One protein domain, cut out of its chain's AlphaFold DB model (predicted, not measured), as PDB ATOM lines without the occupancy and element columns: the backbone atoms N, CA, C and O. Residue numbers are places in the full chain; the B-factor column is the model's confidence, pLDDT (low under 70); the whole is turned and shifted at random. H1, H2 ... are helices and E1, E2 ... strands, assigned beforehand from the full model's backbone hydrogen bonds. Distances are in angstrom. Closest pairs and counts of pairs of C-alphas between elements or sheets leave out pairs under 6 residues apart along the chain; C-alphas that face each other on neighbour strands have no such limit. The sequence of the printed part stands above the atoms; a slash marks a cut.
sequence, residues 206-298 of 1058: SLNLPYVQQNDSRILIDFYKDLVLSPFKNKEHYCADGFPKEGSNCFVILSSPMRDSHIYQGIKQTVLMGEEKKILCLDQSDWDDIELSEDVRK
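This is residues 206 to 298 of the 1058 residues of an uncharacterized protein of Stylonychia lemnae (UniProt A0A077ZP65). With little regular structure, a small three-stranded sheet sits near the middle of a mostly looped chain; three short helices lie off it, H2 and H3 farthest out. The 93 printed residues hold H1 E1 E2 E3 H2 H3, the mixed sheet ordered E1 E3 E2; the class is mixed, with 36 residues in named elements. It is only just loose, close to compact: radius of gyration of the C-alphas 15.0 A, spans 42 by 31 by 19 A.

Look first at H1, residues 217 to 225, which touches no helix. E1, residues 237 to 239, is parallel to E3, residues 269 to 273; N 238 and O 269 are 2.8 A apart. E2, residues 249 to 254, forms an antiparallel hairpin with E3; N 251 and O 272 are 2.9 A apart. H2, residues 284 to 289, and H3, residues 292 to 298, meet only through their link. No helix is on the sheet. O i to N i+4 pairs are within hydrogen-bond range throughout H1 and H2, and 2 of 3 in H3.

Find C-alpha 217 at (22.713, 58.019, 4.448); H1 runs 12.7 A from there. E2 spans 15.5 A, E3 12.6 A. H3 ends at C-alpha 298, (33.635, 58.124, -2.609).

The printed part has no cut. The C-alphas of Asp 260 and Asp 289, farthest apart, are 43.1 A apart. Links H1 to E1 and E2 to E3 are long. pLDDT is under 70 at residues 206 to 226 and 276 to 298.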
ATOM      1  N   SER A 206       2.234  53.421  -6.262       63.12
ATOM      2  CA  SER A 206       3.092  53.746  -5.130       63.12
ATOM      3  C   SER A 206       3.968  52.539  -4.788       63.12
ATOM      4  O   SER A 206       3.605  51.633  -4.034       63.12
ATOM      5  N   LEU A 207       5.174  52.531  -5.357       64.62
ATOM      6  CA  LEU A 207       6.288  51.779  -4.793       64.62
ATOM      7  C   LEU A 207       6.714  52.483  -3.501       64.62
ATOM      8  O   LEU A 207       7.299  53.566  -3.546       64.62
ATOM      9  N   ASN A 208       6.405  51.883  -2.351       62.91
ATOM     10  CA  ASN A 208       6.914  52.367  -1.076       62.91
ATOM     11  C   ASN A 208       8.393  51.970  -0.953       62.91
ATOM     12  O   ASN A 208       8.722  50.860  -0.539       62.91
ATOM     13  N   LEU A 209       9.272  52.873  -1.389       65.69
ATOM     14  CA  LEU A 209      10.723  52.740  -1.315       65.69
ATOM     15  C   LEU A 209      11.239  53.647  -0.183       65.69
ATOM     16  O   LEU A 209      11.660  54.774  -0.464       65.69
ATOM     17  N   PRO A 210      11.188  53.206   1.092       56.22
ATOM     18  CA  PRO A 210      11.510  54.064   2.239       56.22
ATOM     19  C   PRO A 210      12.941  54.621   2.175       56.22
ATOM     20  O   PRO A 210      13.193  55.732   2.622       56.22
ATOM     21  N   TYR A 211      13.855  53.890   1.535       61.09
ATOM     22  CA  TYR A 211      15.263  54.243   1.362       61.09
ATOM     23  C   TYR A 211      15.559  55.208   0.188       61.09
ATOM     24  O   TYR A 211      16.720  55.541  -0.030       61.09
ATOM     25  N   VAL A 212      14.559  55.636  -0.603       54.88
ATOM     26  CA  VAL A 212      14.765  56.507  -1.791       54.88
ATOM     27  C   VAL A 212      14.320  57.955  -1.561       54.88
ATOM     28  O   VAL A 212      14.803  58.857  -2.238       54.88
ATOM     29  N   GLN A 213      13.395  58.205  -0.632       52.34
ATOM     30  CA  GLN A 213      12.774  59.530  -0.478       52.34
ATOM     31  C   GLN A 213      13.587  60.517   0.376       52.34
ATOM     32  O   GLN A 213      13.208  61.681   0.485       52.34
ATOM     33  N   GLN A 214      14.683  60.072   0.992       50.81
ATOM     34  CA  GLN A 214      15.480  60.861   1.929       50.81
ATOM     35  C   GLN A 214      16.970  60.690   1.614       50.81
ATOM     36  O   GLN A 214      17.481  59.576   1.621       50.81
ATOM     37  N   ASN A 215      17.679  61.802   1.389       53.72
ATOM     38  CA  ASN A 215      19.129  61.830   1.118       53.72
ATOM     39  C   ASN A 215      19.992  61.494   2.356       53.72
ATOM     40  O   ASN A 215      21.200  61.721   2.356       53.72
ATOM     41  N   ASP A 216      19.380  61.018   3.438       59.94
ATOM     42  CA  ASP A 216      20.046  60.782   4.710       59.94
ATOM     43  C   ASP A 216      20.655  59.373   4.703       59.94
ATOM     44  O   ASP A 216      19.960  58.365   4.846       59.94
ATOM     45  N   SER A 217      21.973  59.290   4.515       59.81
ATOM     46  CA  SER A 217      22.713  58.019   4.448       59.81
ATOM     47  C   SER A 217      22.539  57.155   5.703       59.81
ATOM     48  O   SER A 217      22.643  55.930   5.631       59.81
ATOM     49  N   ARG A 218      22.179  57.776   6.835       62.12
ATOM     50  CA  ARG A 218      21.779  57.104   8.079       62.12
ATOM     51  C   ARG A 218      20.537  56.237   7.903       62.12
ATOM     52  O   ARG A 218      20.525  55.114   8.382       62.12
ATOM     53  N   ILE A 219      19.538  56.706   7.160       62.59
ATOM     54  CA  ILE A 219      18.271  55.989   6.945       62.59
ATOM     55  C   ILE A 219      18.475  54.793   6.004       62.59
ATOM     56  O   ILE A 219      17.821  53.766   6.161       62.59
ATOM     57  N   LEU A 220      19.452  54.868   5.093       60.38
ATOM     58  CA  LEU A 220      19.930  53.706   4.335       60.38
ATOM     59  C   LEU A 220      20.613  52.670   5.244       60.38
ATOM     60  O   LEU A 220      20.322  51.483   5.131       60.38
ATOM     61  N   ILE A 221      21.481  53.106   6.163       62.38
ATOM     62  CA  ILE A 221      22.129  52.227   7.153       62.38
ATOM     63  C   ILE A 221      21.090  51.578   8.080       62.38
ATOM     64  O   ILE A 221      21.140  50.372   8.307       62.38
ATOM     65  N   ASP A 222      20.128  52.346   8.585       64.38
ATOM     66  CA  ASP A 222      19.091  51.841   9.486       64.38
ATOM     67  C   ASP A 222      18.103  50.921   8.746       64.38
ATOM     68  O   ASP A 222      17.738  49.879   9.282       64.38
ATOM     69  N   PHE A 223      17.801  51.176   7.466       65.62
ATOM     70  CA  PHE A 223      17.106  50.216   6.596       65.62
ATOM     71  C   PHE A 223      17.877  48.892   6.431       65.62
ATOM     72  O   PHE A 223      17.251  47.835   6.391       65.62
ATOM     73  N   TYR A 224      19.217  48.910   6.376       64.69
ATOM     74  CA  TYR A 224      20.022  47.678   6.362       64.69
ATOM     75  C   TYR A 224      20.055  46.951   7.718       64.69
ATOM     76  O   TYR A 224      20.169  45.724   7.723       64.69
ATOM     77  N   LYS A 225      19.904  47.655   8.850       65.31
ATOM     78  CA  LYS A 225      19.739  47.038  10.186       65.31
ATOM     79  C   LYS A 225      18.349  46.415  10.357       65.31
ATOM     80  O   LYS A 225      18.236  45.287  10.828       65.31
ATOM     81  N   ASP A 226      17.312  47.123   9.915       66.56
ATOM     82  CA  ASP A 226      15.907  46.705   9.987       66.56
ATOM     83  C   ASP A 226      15.506  45.722   8.867       66.56
ATOM     84  O   ASP A 226      14.340  45.324   8.763       66.56
ATOM     85  N   LEU A 227      16.450  45.296   8.016       70.19
ATOM     86  CA  LEU A 227      16.190  44.429   6.865       70.19
ATOM     87  C   LEU A 227      15.954  42.966   7.292       70.19
ATOM     88  O   LEU A 227      16.799  42.083   7.133       70.19
ATOM     89  N   VAL A 228      14.760  42.707   7.834       70.38
ATOM     90  CA  VAL A 228      14.328  41.399   8.349       70.38
ATOM     91  C   VAL A 228      14.517  40.299   7.301       70.38
ATOM     92  O   VAL A 228      13.765  40.207   6.322       70.38
ATOM     93  N   LEU A 229      15.489  39.414   7.556       82.06
ATOM     94  CA  LEU A 229      15.728  38.207   6.767       82.06
ATOM     95  C   LEU A 229      14.457  37.357   6.712       82.06
ATOM     96  O   LEU A 229      14.064  36.700   7.676       82.06
ATOM     97  N   SER A 230      13.825  37.366   5.546       86.94
ATOM     98  CA  SER A 230      12.598  36.634   5.272       86.94
ATOM     99  C   SER A 230      12.940  35.314   4.576       86.94
ATOM    100  O   SER A 230      13.803  35.295   3.695       86.94
ATOM    101  N   PRO A 231      12.299  34.184   4.916       91.88
ATOM    102  CA  PRO A 231      12.513  32.941   4.186       91.88
ATOM    103  C   PRO A 231      11.938  33.075   2.772       91.88
ATOM    104  O   PRO A 231      10.757  33.393   2.605       91.88
ATOM    105  N   PHE A 232      12.755  32.812   1.749       93.56
ATOM    106  CA  PHE A 232      12.342  32.898   0.352       93.56
ATOM    107  C   PHE A 232      11.149  31.984   0.074       93.56
ATOM    108  O   PHE A 232      11.125  30.810   0.450       93.56
ATOM    109  N   LYS A 233      10.174  32.513  -0.663       94.75
ATOM    110  CA  LYS A 233       9.017  31.755  -1.147       94.75
ATOM    111  C   LYS A 233       8.737  32.120  -2.593       94.75
ATOM    112  O   LYS A 233       8.328  33.251  -2.860       94.75
ATOM    113  N   ASN A 234       8.832  31.160  -3.503       92.31
ATOM    114  CA  ASN A 234       8.607  31.344  -4.937       92.31
ATOM    115  C   ASN A 234       7.187  31.862  -5.244       92.31
ATOM    116  O   ASN A 234       6.952  32.494  -6.269       92.31
ATOM    117  N   LYS A 235       6.209  31.643  -4.357       91.31
ATOM    118  CA  LYS A 235       4.848  32.183  -4.528       91.31
ATOM    119  C   LYS A 235       4.727  33.680  -4.237       91.31
ATOM    120  O   LYS A 235       3.967  34.347  -4.929       91.31
ATOM    121  N   GLU A 236       5.447  34.177  -3.237       90.69
ATOM    122  CA  GLU A 236       5.285  35.534  -2.684       90.69
ATOM    123  C   GLU A 236       6.389  36.494  -3.164       90.69
ATOM    124  O   GLU A 236       6.156  37.698  -3.255       90.69
ATOM    125  N   HIS A 237       7.549  35.953  -3.551       92.69
ATOM    126  CA  HIS A 237       8.754  36.704  -3.898       92.69
ATOM    127  C   HIS A 237       9.237  36.426  -5.334       92.69
ATOM    128  O   HIS A 237       9.063  35.333  -5.882       92.69
ATOM    129  N   TYR A 238       9.879  37.426  -5.933       91.56
ATOM    130  CA  TYR A 238      10.663  37.358  -7.162       91.56
ATOM    131  C   TYR A 238      12.133  37.596  -6.800       91.56
ATOM    132  O   TYR A 238      12.440  38.564  -6.113       91.56
ATOM    133  N   CYS A 239      13.044  36.716  -7.209       89.19
ATOM    134  CA  CYS A 239      14.455  36.843  -6.851       89.19
ATOM    135  C   CYS A 239      15.219  37.659  -7.900       89.19
ATOM    136  O   CYS A 239      15.106  37.373  -9.092       89.19
ATOM    137  N   ALA A 240      16.015  38.634  -7.456       85.12
ATOM    138  CA  ALA A 240      16.961  39.342  -8.314       85.12
ATOM    139  C   ALA A 240      18.124  38.423  -8.744       85.12
ATOM    140  O   ALA A 240      18.421  38.317  -9.931       85.12
ATOM    141  N   ASP A 241      18.703  37.673  -7.801       80.31
ATOM    142  CA  ASP A 241      19.886  36.815  -8.000       80.31
ATOM    143  C   ASP A 241      19.571  35.420  -8.597       80.31
ATOM    144  O   ASP A 241      20.307  34.448  -8.405       80.31
ATOM    145  N   GLY A 242      18.464  35.288  -9.336       79.25
ATOM    146  CA  GLY A 242      18.140  34.091 -10.120       79.25
ATOM    147  C   GLY A 242      17.249  33.057  -9.419       79.25
ATOM    148  O   GLY A 242      16.049  33.275  -9.253       79.25
ATOM    149  N   PHE A 243      17.793  31.870  -9.116       82.06
ATOM    150  CA  PHE A 243      17.011  30.660  -8.783       82.06
ATOM    151  C   PHE A 243      17.275  30.119  -7.360       82.06
ATOM    152  O   PHE A 243      17.890  29.058  -7.204       82.06
ATOM    153  N   PRO A 244      16.808  30.806  -6.304       89.00
ATOM    154  CA  PRO A 244      16.958  30.345  -4.929       89.00
ATOM    155  C   PRO A 244      16.077  29.134  -4.606       89.00
ATOM    156  O   PRO A 244      15.119  28.798  -5.310       89.00
ATOM    157  N   LYS A 245      16.398  28.478  -3.488       91.12
ATOM    158  CA  LYS A 245      15.592  27.390  -2.926       91.12
ATOM    159  C   LYS A 245      14.491  27.968  -2.038       91.12
ATOM    160  O   LYS A 245      14.698  28.963  -1.347       91.12
ATOM    161  N   GLU A 246      13.333  27.311  -2.023       94.44
ATOM    162  CA  GLU A 246      12.258  27.623  -1.074       94.44
ATOM    163  C   GLU A 246      12.798  27.510   0.364       94.44
ATOM    164  O   GLU A 246      13.374  26.484   0.729       94.44
ATOM    165  N   GLY A 247      12.628  28.563   1.163       92.50
ATOM    166  CA  GLY A 247      13.108  28.665   2.541       92.50
ATOM    167  C   GLY A 247      14.485  29.316   2.732       92.50
ATOM    168  O   GLY A 247      14.800  29.643   3.870       92.50
ATOM    169  N   SER A 248      15.289  29.545   1.685       91.12
ATOM    170  CA  SER A 248      16.581  30.247   1.827       91.12
ATOM    171  C   SER A 248      16.390  31.708   2.251       91.12
ATOM    172  O   SER A 248      15.500  32.377   1.736       91.12
ATOM    173  N   ASN A 249      17.226  32.220   3.154       90.81
ATOM    174  CA  ASN A 249      17.100  33.588   3.672       90.81
ATOM    175  C   ASN A 249      17.247  34.647   2.562       90.81
ATOM    176  O   ASN A 249      18.150  34.561   1.731       90.81
ATOM    177  N   CYS A 250      16.376  35.658   2.548       90.12
ATOM    178  CA  CYS A 250      16.385  36.739   1.561       90.12
ATOM    179  C   CYS A 250      15.955  38.087   2.165       90.12
ATOM    180  O   CYS A 250      15.278  38.139   3.193       90.12
ATOM    181  N   PHE A 251      16.355  39.173   1.509       87.88
ATOM    182  CA  PHE A 251      16.040  40.555   1.870       87.88
ATOM    183  C   PHE A 251      14.997  41.127   0.913       87.88
ATOM    184  O   PHE A 251      15.179  41.026  -0.300       87.88
ATOM    185  N   VAL A 252      13.947  41.782   1.416       86.31
ATOM    186  CA  VAL A 252      12.971  42.480   0.562       86.31
ATOM    187  C   VAL A 252      13.541  43.823   0.112       86.31
ATOM    188  O   VAL A 252      13.499  44.800   0.851       86.31
ATOM    189  N   ILE A 253      14.064  43.866  -1.116       84.06
ATOM    190  CA  ILE A 253      14.627  45.087  -1.714       84.06
ATOM    191  C   ILE A 253      13.571  45.937  -2.427       84.06
ATOM    192  O   ILE A 253      13.723  47.148  -2.494       84.06
ATOM    193  N   LEU A 254      12.480  45.335  -2.916       85.25
ATOM    194  CA  LEU A 254      11.296  46.068  -3.379       85.25
ATOM    195  C   LEU A 254      10.041  45.437  -2.773       85.25
ATOM    196  O   LEU A 254       9.734  44.267  -3.028       85.25
ATOM    197  N   SER A 255       9.283  46.229  -2.016       85.06
ATOM    198  CA  SER A 255       7.925  45.876  -1.592       85.06
ATOM    199  C   SER A 255       7.031  45.592  -2.805       85.06
ATOM    200  O   SER A 255       7.223  46.195  -3.863       85.06
ATOM    201  N   SER A 256       6.005  44.747  -2.657       83.25
ATOM    202  CA  SER A 256       4.999  44.593  -3.715       83.25
ATOM    203  C   SER A 256       4.331  45.949  -3.963       83.25
ATOM    204  O   SER A 256       3.908  46.581  -2.991       83.25
ATOM    205  N   PRO A 257       4.225  46.400  -5.225       80.44
ATOM    206  CA  PRO A 257       3.650  47.697  -5.550       80.44
ATOM    207  C   PRO A 257       2.242  47.850  -4.992       80.44
ATOM    208  O   PRO A 257       1.429  46.921  -5.053       80.44
ATOM    209  N   MET A 258       1.952  49.043  -4.480       75.38
ATOM    210  CA  MET A 258       0.636  49.388  -3.970       75.38
ATOM    211  C   MET A 258      -0.076  50.332  -4.940       75.38
ATOM    212  O   MET A 258       0.532  51.123  -5.660       75.38
ATOM    213  N   ARG A 259      -1.396  50.213  -4.970       73.31
ATOM    214  CA  ARG A 259      -2.316  51.117  -5.650       73.31
ATOM    215  C   ARG A 259      -3.481  51.341  -4.700       73.31
ATOM    216  O   ARG A 259      -4.074  50.366  -4.250       73.31
ATOM    217  N   ASP A 260      -3.808  52.597  -4.410       73.38
ATOM    218  CA  ASP A 260      -4.964  52.955  -3.577       73.38
ATOM    219  C   ASP A 260      -4.948  52.206  -2.214       73.38
ATOM    220  O   ASP A 260      -5.954  51.683  -1.747       73.38
ATOM    221  N   SER A 261      -3.753  52.077  -1.612       75.19
ATOM    222  CA  SER A 261      -3.440  51.275  -0.407       75.19
ATOM    223  C   SER A 261      -3.669  49.752  -0.497       75.19
ATOM    224  O   SER A 261      -3.487  49.040   0.492       75.19
ATOM    225  N   HIS A 262      -3.972  49.212  -1.677       76.12
ATOM    226  CA  HIS A 262      -4.064  47.775  -1.940       76.12
ATOM    227  C   HIS A 262      -2.821  47.241  -2.668       76.12
ATOM    228  O   HIS A 262      -2.269  47.896  -3.548       76.12
ATOM    229  N   ILE A 263      -2.390  46.020  -2.335       77.38
ATOM    230  CA  ILE A 263      -1.297  45.338  -3.046       77.38
ATOM    231  C   ILE A 263      -1.750  44.993  -4.471       77.38
ATOM    232  O   ILE A 263      -2.769  44.321  -4.659       77.38
ATOM    233  N   TYR A 264      -0.974  45.409  -5.473       77.62
ATOM    234  CA  TYR A 264      -1.260  45.131  -6.878       77.62
ATOM    235  C   TYR A 264      -1.110  43.629  -7.166       77.62
ATOM    236  O   TYR A 264      -0.026  43.048  -7.053       77.62
ATOM    237  N   GLN A 265      -2.212  42.974  -7.535       76.69
ATOM    238  CA  GLN A 265      -2.244  41.519  -7.675       76.69
ATOM    239  C   GLN A 265      -1.332  41.023  -8.807       76.69
ATOM    240  O   GLN A 265      -1.310  41.570  -9.906       76.69
ATOM    241  N   GLY A 266      -0.594  39.945  -8.535       78.75
ATOM    242  CA  GLY A 266       0.325  39.315  -9.486       78.75
ATOM    243  C   GLY A 266       1.771  39.819  -9.422       78.75
ATOM    244  O   GLY A 266       2.661  39.079  -9.846       78.75
ATOM    245  N   ILE A 267       2.037  40.996  -8.838       83.19
ATOM    246  CA  ILE A 267       3.406  41.508  -8.676       83.19
ATOM    247  C   ILE A 267       3.941  41.144  -7.283       83.19
ATOM    248  O   ILE A 267       3.490  41.634  -6.245       83.19
ATOM    249  N   LYS A 268       4.921  40.241  -7.281       89.31
ATOM    250  CA  LYS A 268       5.614  39.746  -6.086       89.31
ATOM    251  C   LYS A 268       6.605  40.776  -5.538       89.31
ATOM    252  O   LYS A 268       7.081  41.630  -6.282       89.31
ATOM    253  N   GLN A 269       6.963  40.638  -4.265       89.25
ATOM    254  CA  GLN A 269       8.067  41.392  -3.663       89.25
ATOM    255  C   GLN A 269       9.383  41.004  -4.348       89.25
ATOM    256  O   GLN A 269       9.623  39.812  -4.544       89.25
ATOM    257  N   THR A 270      10.239  41.963  -4.708       89.94
ATOM    258  CA  THR A 270      11.576  41.625  -5.231       89.94
ATOM    259  C   THR A 270      12.549  41.454  -4.078       89.94
ATOM    260  O   THR A 270      12.604  42.304  -3.186       89.94
ATOM    261  N   VAL A 271      13.315  40.365  -4.105       90.31
ATOM    262  CA  VAL A 271      14.246  40.003  -3.038       90.31
ATOM    263  C   VAL A 271      15.661  39.726  -3.538       90.31
ATOM    264  O   VAL A 271      15.848  39.111  -4.593       90.31
ATOM    265  N   LEU A 272      16.640  40.151  -2.742       89.12
ATOM    266  CA  LEU A 272      18.051  39.775  -2.853       89.12
ATOM    267  C   LEU A 272      18.303  38.540  -1.977       89.12
ATOM    268  O   LEU A 272      17.706  38.422  -0.902       89.12
ATOM    269  N   MET A 273      19.172  37.621  -2.392       90.75
ATOM    270  CA  MET A 273      19.468  36.435  -1.583       90.75
ATOM    271  C   MET A 273      20.512  36.716  -0.507       90.75
ATOM    272  O   MET A 273      21.602  37.210  -0.783       90.75
ATOM    273  N   GLY A 274      20.186  36.353   0.733       82.38
ATOM    274  CA  GLY A 274      21.108  36.475   1.847       82.38
ATOM    275  C   GLY A 274      22.068  35.290   1.896       82.38
ATOM    276  O   GLY A 274      21.639  34.149   2.078       82.38
ATOM    277  N   GLU A 275      23.373  35.542   1.796       77.81
ATOM    278  CA  GLU A 275      24.366  34.531   2.163       77.81
ATOM    279  C   GLU A 275      24.264  34.226   3.666       77.81
ATOM    280  O   GLU A 275      24.664  35.041   4.500       77.81
ATOM    281  N   GLU A 276      23.801  33.016   4.007       63.09
ATOM    282  CA  GLU A 276      23.564  32.509   5.376       63.09
ATOM    283  C   GLU A 276      24.753  32.655   6.355       63.09
ATOM    284  O   GLU A 276      24.594  32.400   7.545       63.09
ATOM    285  N   LYS A 277      25.945  33.029   5.867       56.25
ATOM    286  CA  LYS A 277      27.205  33.097   6.623       56.25
ATOM    287  C   LYS A 277      27.882  34.469   6.699       56.25
ATOM    288  O   LYS A 277      28.825  34.582   7.469       56.25
ATOM    289  N   LYS A 278      27.463  35.479   5.924       53.50
ATOM    290  CA  LYS A 278      28.050  36.838   6.020       53.50
ATOM    291  C   LYS A 278      27.208  37.781   6.876       53.50
ATOM    292  O   LYS A 278      27.742  38.550   7.657       53.50
ATOM    293  N   ILE A 279      25.886  37.703   6.746       53.03
ATOM    294  CA  ILE A 279      24.963  38.716   7.289       53.03
ATOM    295  C   ILE A 279      24.840  38.635   8.815       53.03
ATOM    296  O   ILE A 279      24.694  39.653   9.477       53.03
ATOM    297  N   LEU A 280      24.939  37.429   9.380       48.91
ATOM    298  CA  LEU A 280      24.857  37.181  10.825       48.91
ATOM    299  C   LEU A 280      26.187  37.421  11.566       48.91
ATOM    300  O   LEU A 280      26.287  37.080  12.742       48.91
ATOM    301  N   CYS A 281      27.207  37.937  10.876       46.97
ATOM    302  CA  CYS A 281      28.542  38.183  11.426       46.97
ATOM    303  C   CYS A 281      29.107  39.558  11.031       46.97
ATOM    304  O   CYS A 281      30.298  39.777  11.197       46.97
ATOM    305  N   LEU A 282      28.270  40.475  10.531       50.47
ATOM    306  CA  LEU A 282      28.591  41.901  10.551       50.47
ATOM    307  C   LEU A 282      28.254  42.432  11.949       50.47
ATOM    308  O   LEU A 282      27.177  43.000  12.162       50.47
ATOM    309  N   ASP A 283      29.147  42.178  12.906       51.19
ATOM    310  CA  ASP A 283      29.086  42.803  14.230       51.19
ATOM    311  C   ASP A 283      29.150  44.336  14.091       51.19
ATOM    312  O   ASP A 283      29.520  44.873  13.047       51.19
ATOM    313  N   GLN A 284      28.775  45.086  15.134       52.69
ATOM    314  CA  GLN A 284      28.805  46.555  15.044       52.69
ATOM    315  C   GLN A 284      30.219  47.102  14.781       52.69
ATOM    316  O   GLN A 284      30.335  48.114  14.100       52.69
ATOM    317  N   SER A 285      31.268  46.388  15.214       54.78
ATOM    318  CA  SER A 285      32.657  46.658  14.824       54.78
ATOM    319  C   SER A 285      32.851  46.632  13.314       54.78
ATOM    320  O   SER A 285      33.445  47.549  12.772       54.78
ATOM    321  N   ASP A 286      32.297  45.644  12.612       51.03
ATOM    322  CA  ASP A 286      32.454  45.510  11.163       51.03
ATOM    323  C   ASP A 286      31.715  46.629  10.415       51.03
ATOM    324  O   ASP A 286      32.128  47.008   9.327       51.03
ATOM    325  N   TRP A 287      30.656  47.218  10.980       54.28
ATOM    326  CA  TRP A 287      30.015  48.404  10.393       54.28
ATOM    327  C   TRP A 287      30.794  49.710  10.623       54.28
ATOM    328  O   TRP A 287      30.618  50.645   9.838       54.28
ATOM    329  N   ASP A 288      31.640  49.766  11.654       53.91
ATOM    330  CA  ASP A 288      32.544  50.890  11.926       53.91
ATOM    331  C   ASP A 288      33.897  50.731  11.184       53.91
ATOM    332  O   ASP A 288      34.437  51.721  10.684       53.91
ATOM    333  N   ASP A 289      34.409  49.498  11.056       51.25
ATOM    334  CA  ASP A 289      35.667  49.132  10.380       51.25
ATOM    335  C   ASP A 289      35.517  48.965   8.858       51.25
ATOM    336  O   ASP A 289      36.469  49.212   8.111       51.25
ATOM    337  N   ILE A 290      34.344  48.558   8.346       48.38
ATOM    338  CA  ILE A 290      34.105  48.598   6.900       48.38
ATOM    339  C   ILE A 290      34.069  50.065   6.479       48.38
ATOM    340  O   ILE A 290      33.165  50.828   6.827       48.38
ATOM    341  N   GLU A 291      35.006  50.422   5.603       47.28
ATOM    342  CA  GLU A 291      35.131  51.724   4.949       47.28
ATOM    343  C   GLU A 291      33.927  52.089   4.053       47.28
ATOM    344  O   GLU A 291      34.066  52.904   3.156       47.28
ATOM    345  N   LEU A 292      32.711  51.581   4.284       46.25
ATOM    346  CA  LEU A 292      31.465  52.091   3.701       46.25
ATOM    347  C   LEU A 292      31.319  53.593   3.970       46.25
ATOM    348  O   LEU A 292      30.843  54.316   3.100       46.25
ATOM    349  N   SER A 293      31.799  54.101   5.113       49.06
ATOM    350  CA  SER A 293      31.847  55.552   5.337       49.06
ATOM    351  C   SER A 293      32.793  56.278   4.371       49.06
ATOM    352  O   SER A 293      32.611  57.470   4.147       49.06
ATOM    353  N   GLU A 294      33.772  55.600   3.768       47.62
ATOM    354  CA  GLU A 294      34.680  56.178   2.778       47.62
ATOM    355  C   GLU A 294      34.331  55.786   1.335       47.62
ATOM    356  O   GLU A 294      34.457  56.623   0.460       47.62
ATOM    357  N   ASP A 295      33.812  54.590   1.061       45.28
ATOM    358  CA  ASP A 295      33.399  54.130  -0.269       45.28
ATOM    359  C   ASP A 295      32.002  54.634  -0.659       45.28
ATOM    360  O   ASP A 295      31.784  54.959  -1.827       45.28
ATOM    361  N   VAL A 296      31.080  54.830   0.295       45.12
ATOM    362  CA  VAL A 296      29.839  55.590   0.047       45.12
ATOM    363  C   VAL A 296      30.140  57.087  -0.025       45.12
ATOM    364  O   VAL A 296      29.603  57.746  -0.910       45.12
ATOM    365  N   ARG A 297      31.071  57.631   0.785       45.94
ATOM    366  CA  ARG A 297      31.572  59.004   0.557       45.94
ATOM    367  C   ARG A 297      32.305  59.131  -0.776       45.94
ATOM    368  O   ARG A 297      32.146  60.159  -1.409       45.94
ATOM    369  N   LYS A 298      33.044  58.127  -1.259       46.62
ATOM    370  CA  LYS A 298      33.635  58.124  -2.609       46.62
ATOM    371  C   LYS A 298      32.542  58.041  -3.661       46.62
ATOM    372  O   LYS A 298      32.675  58.716  -4.671       46.62
TER     373      LYS A 298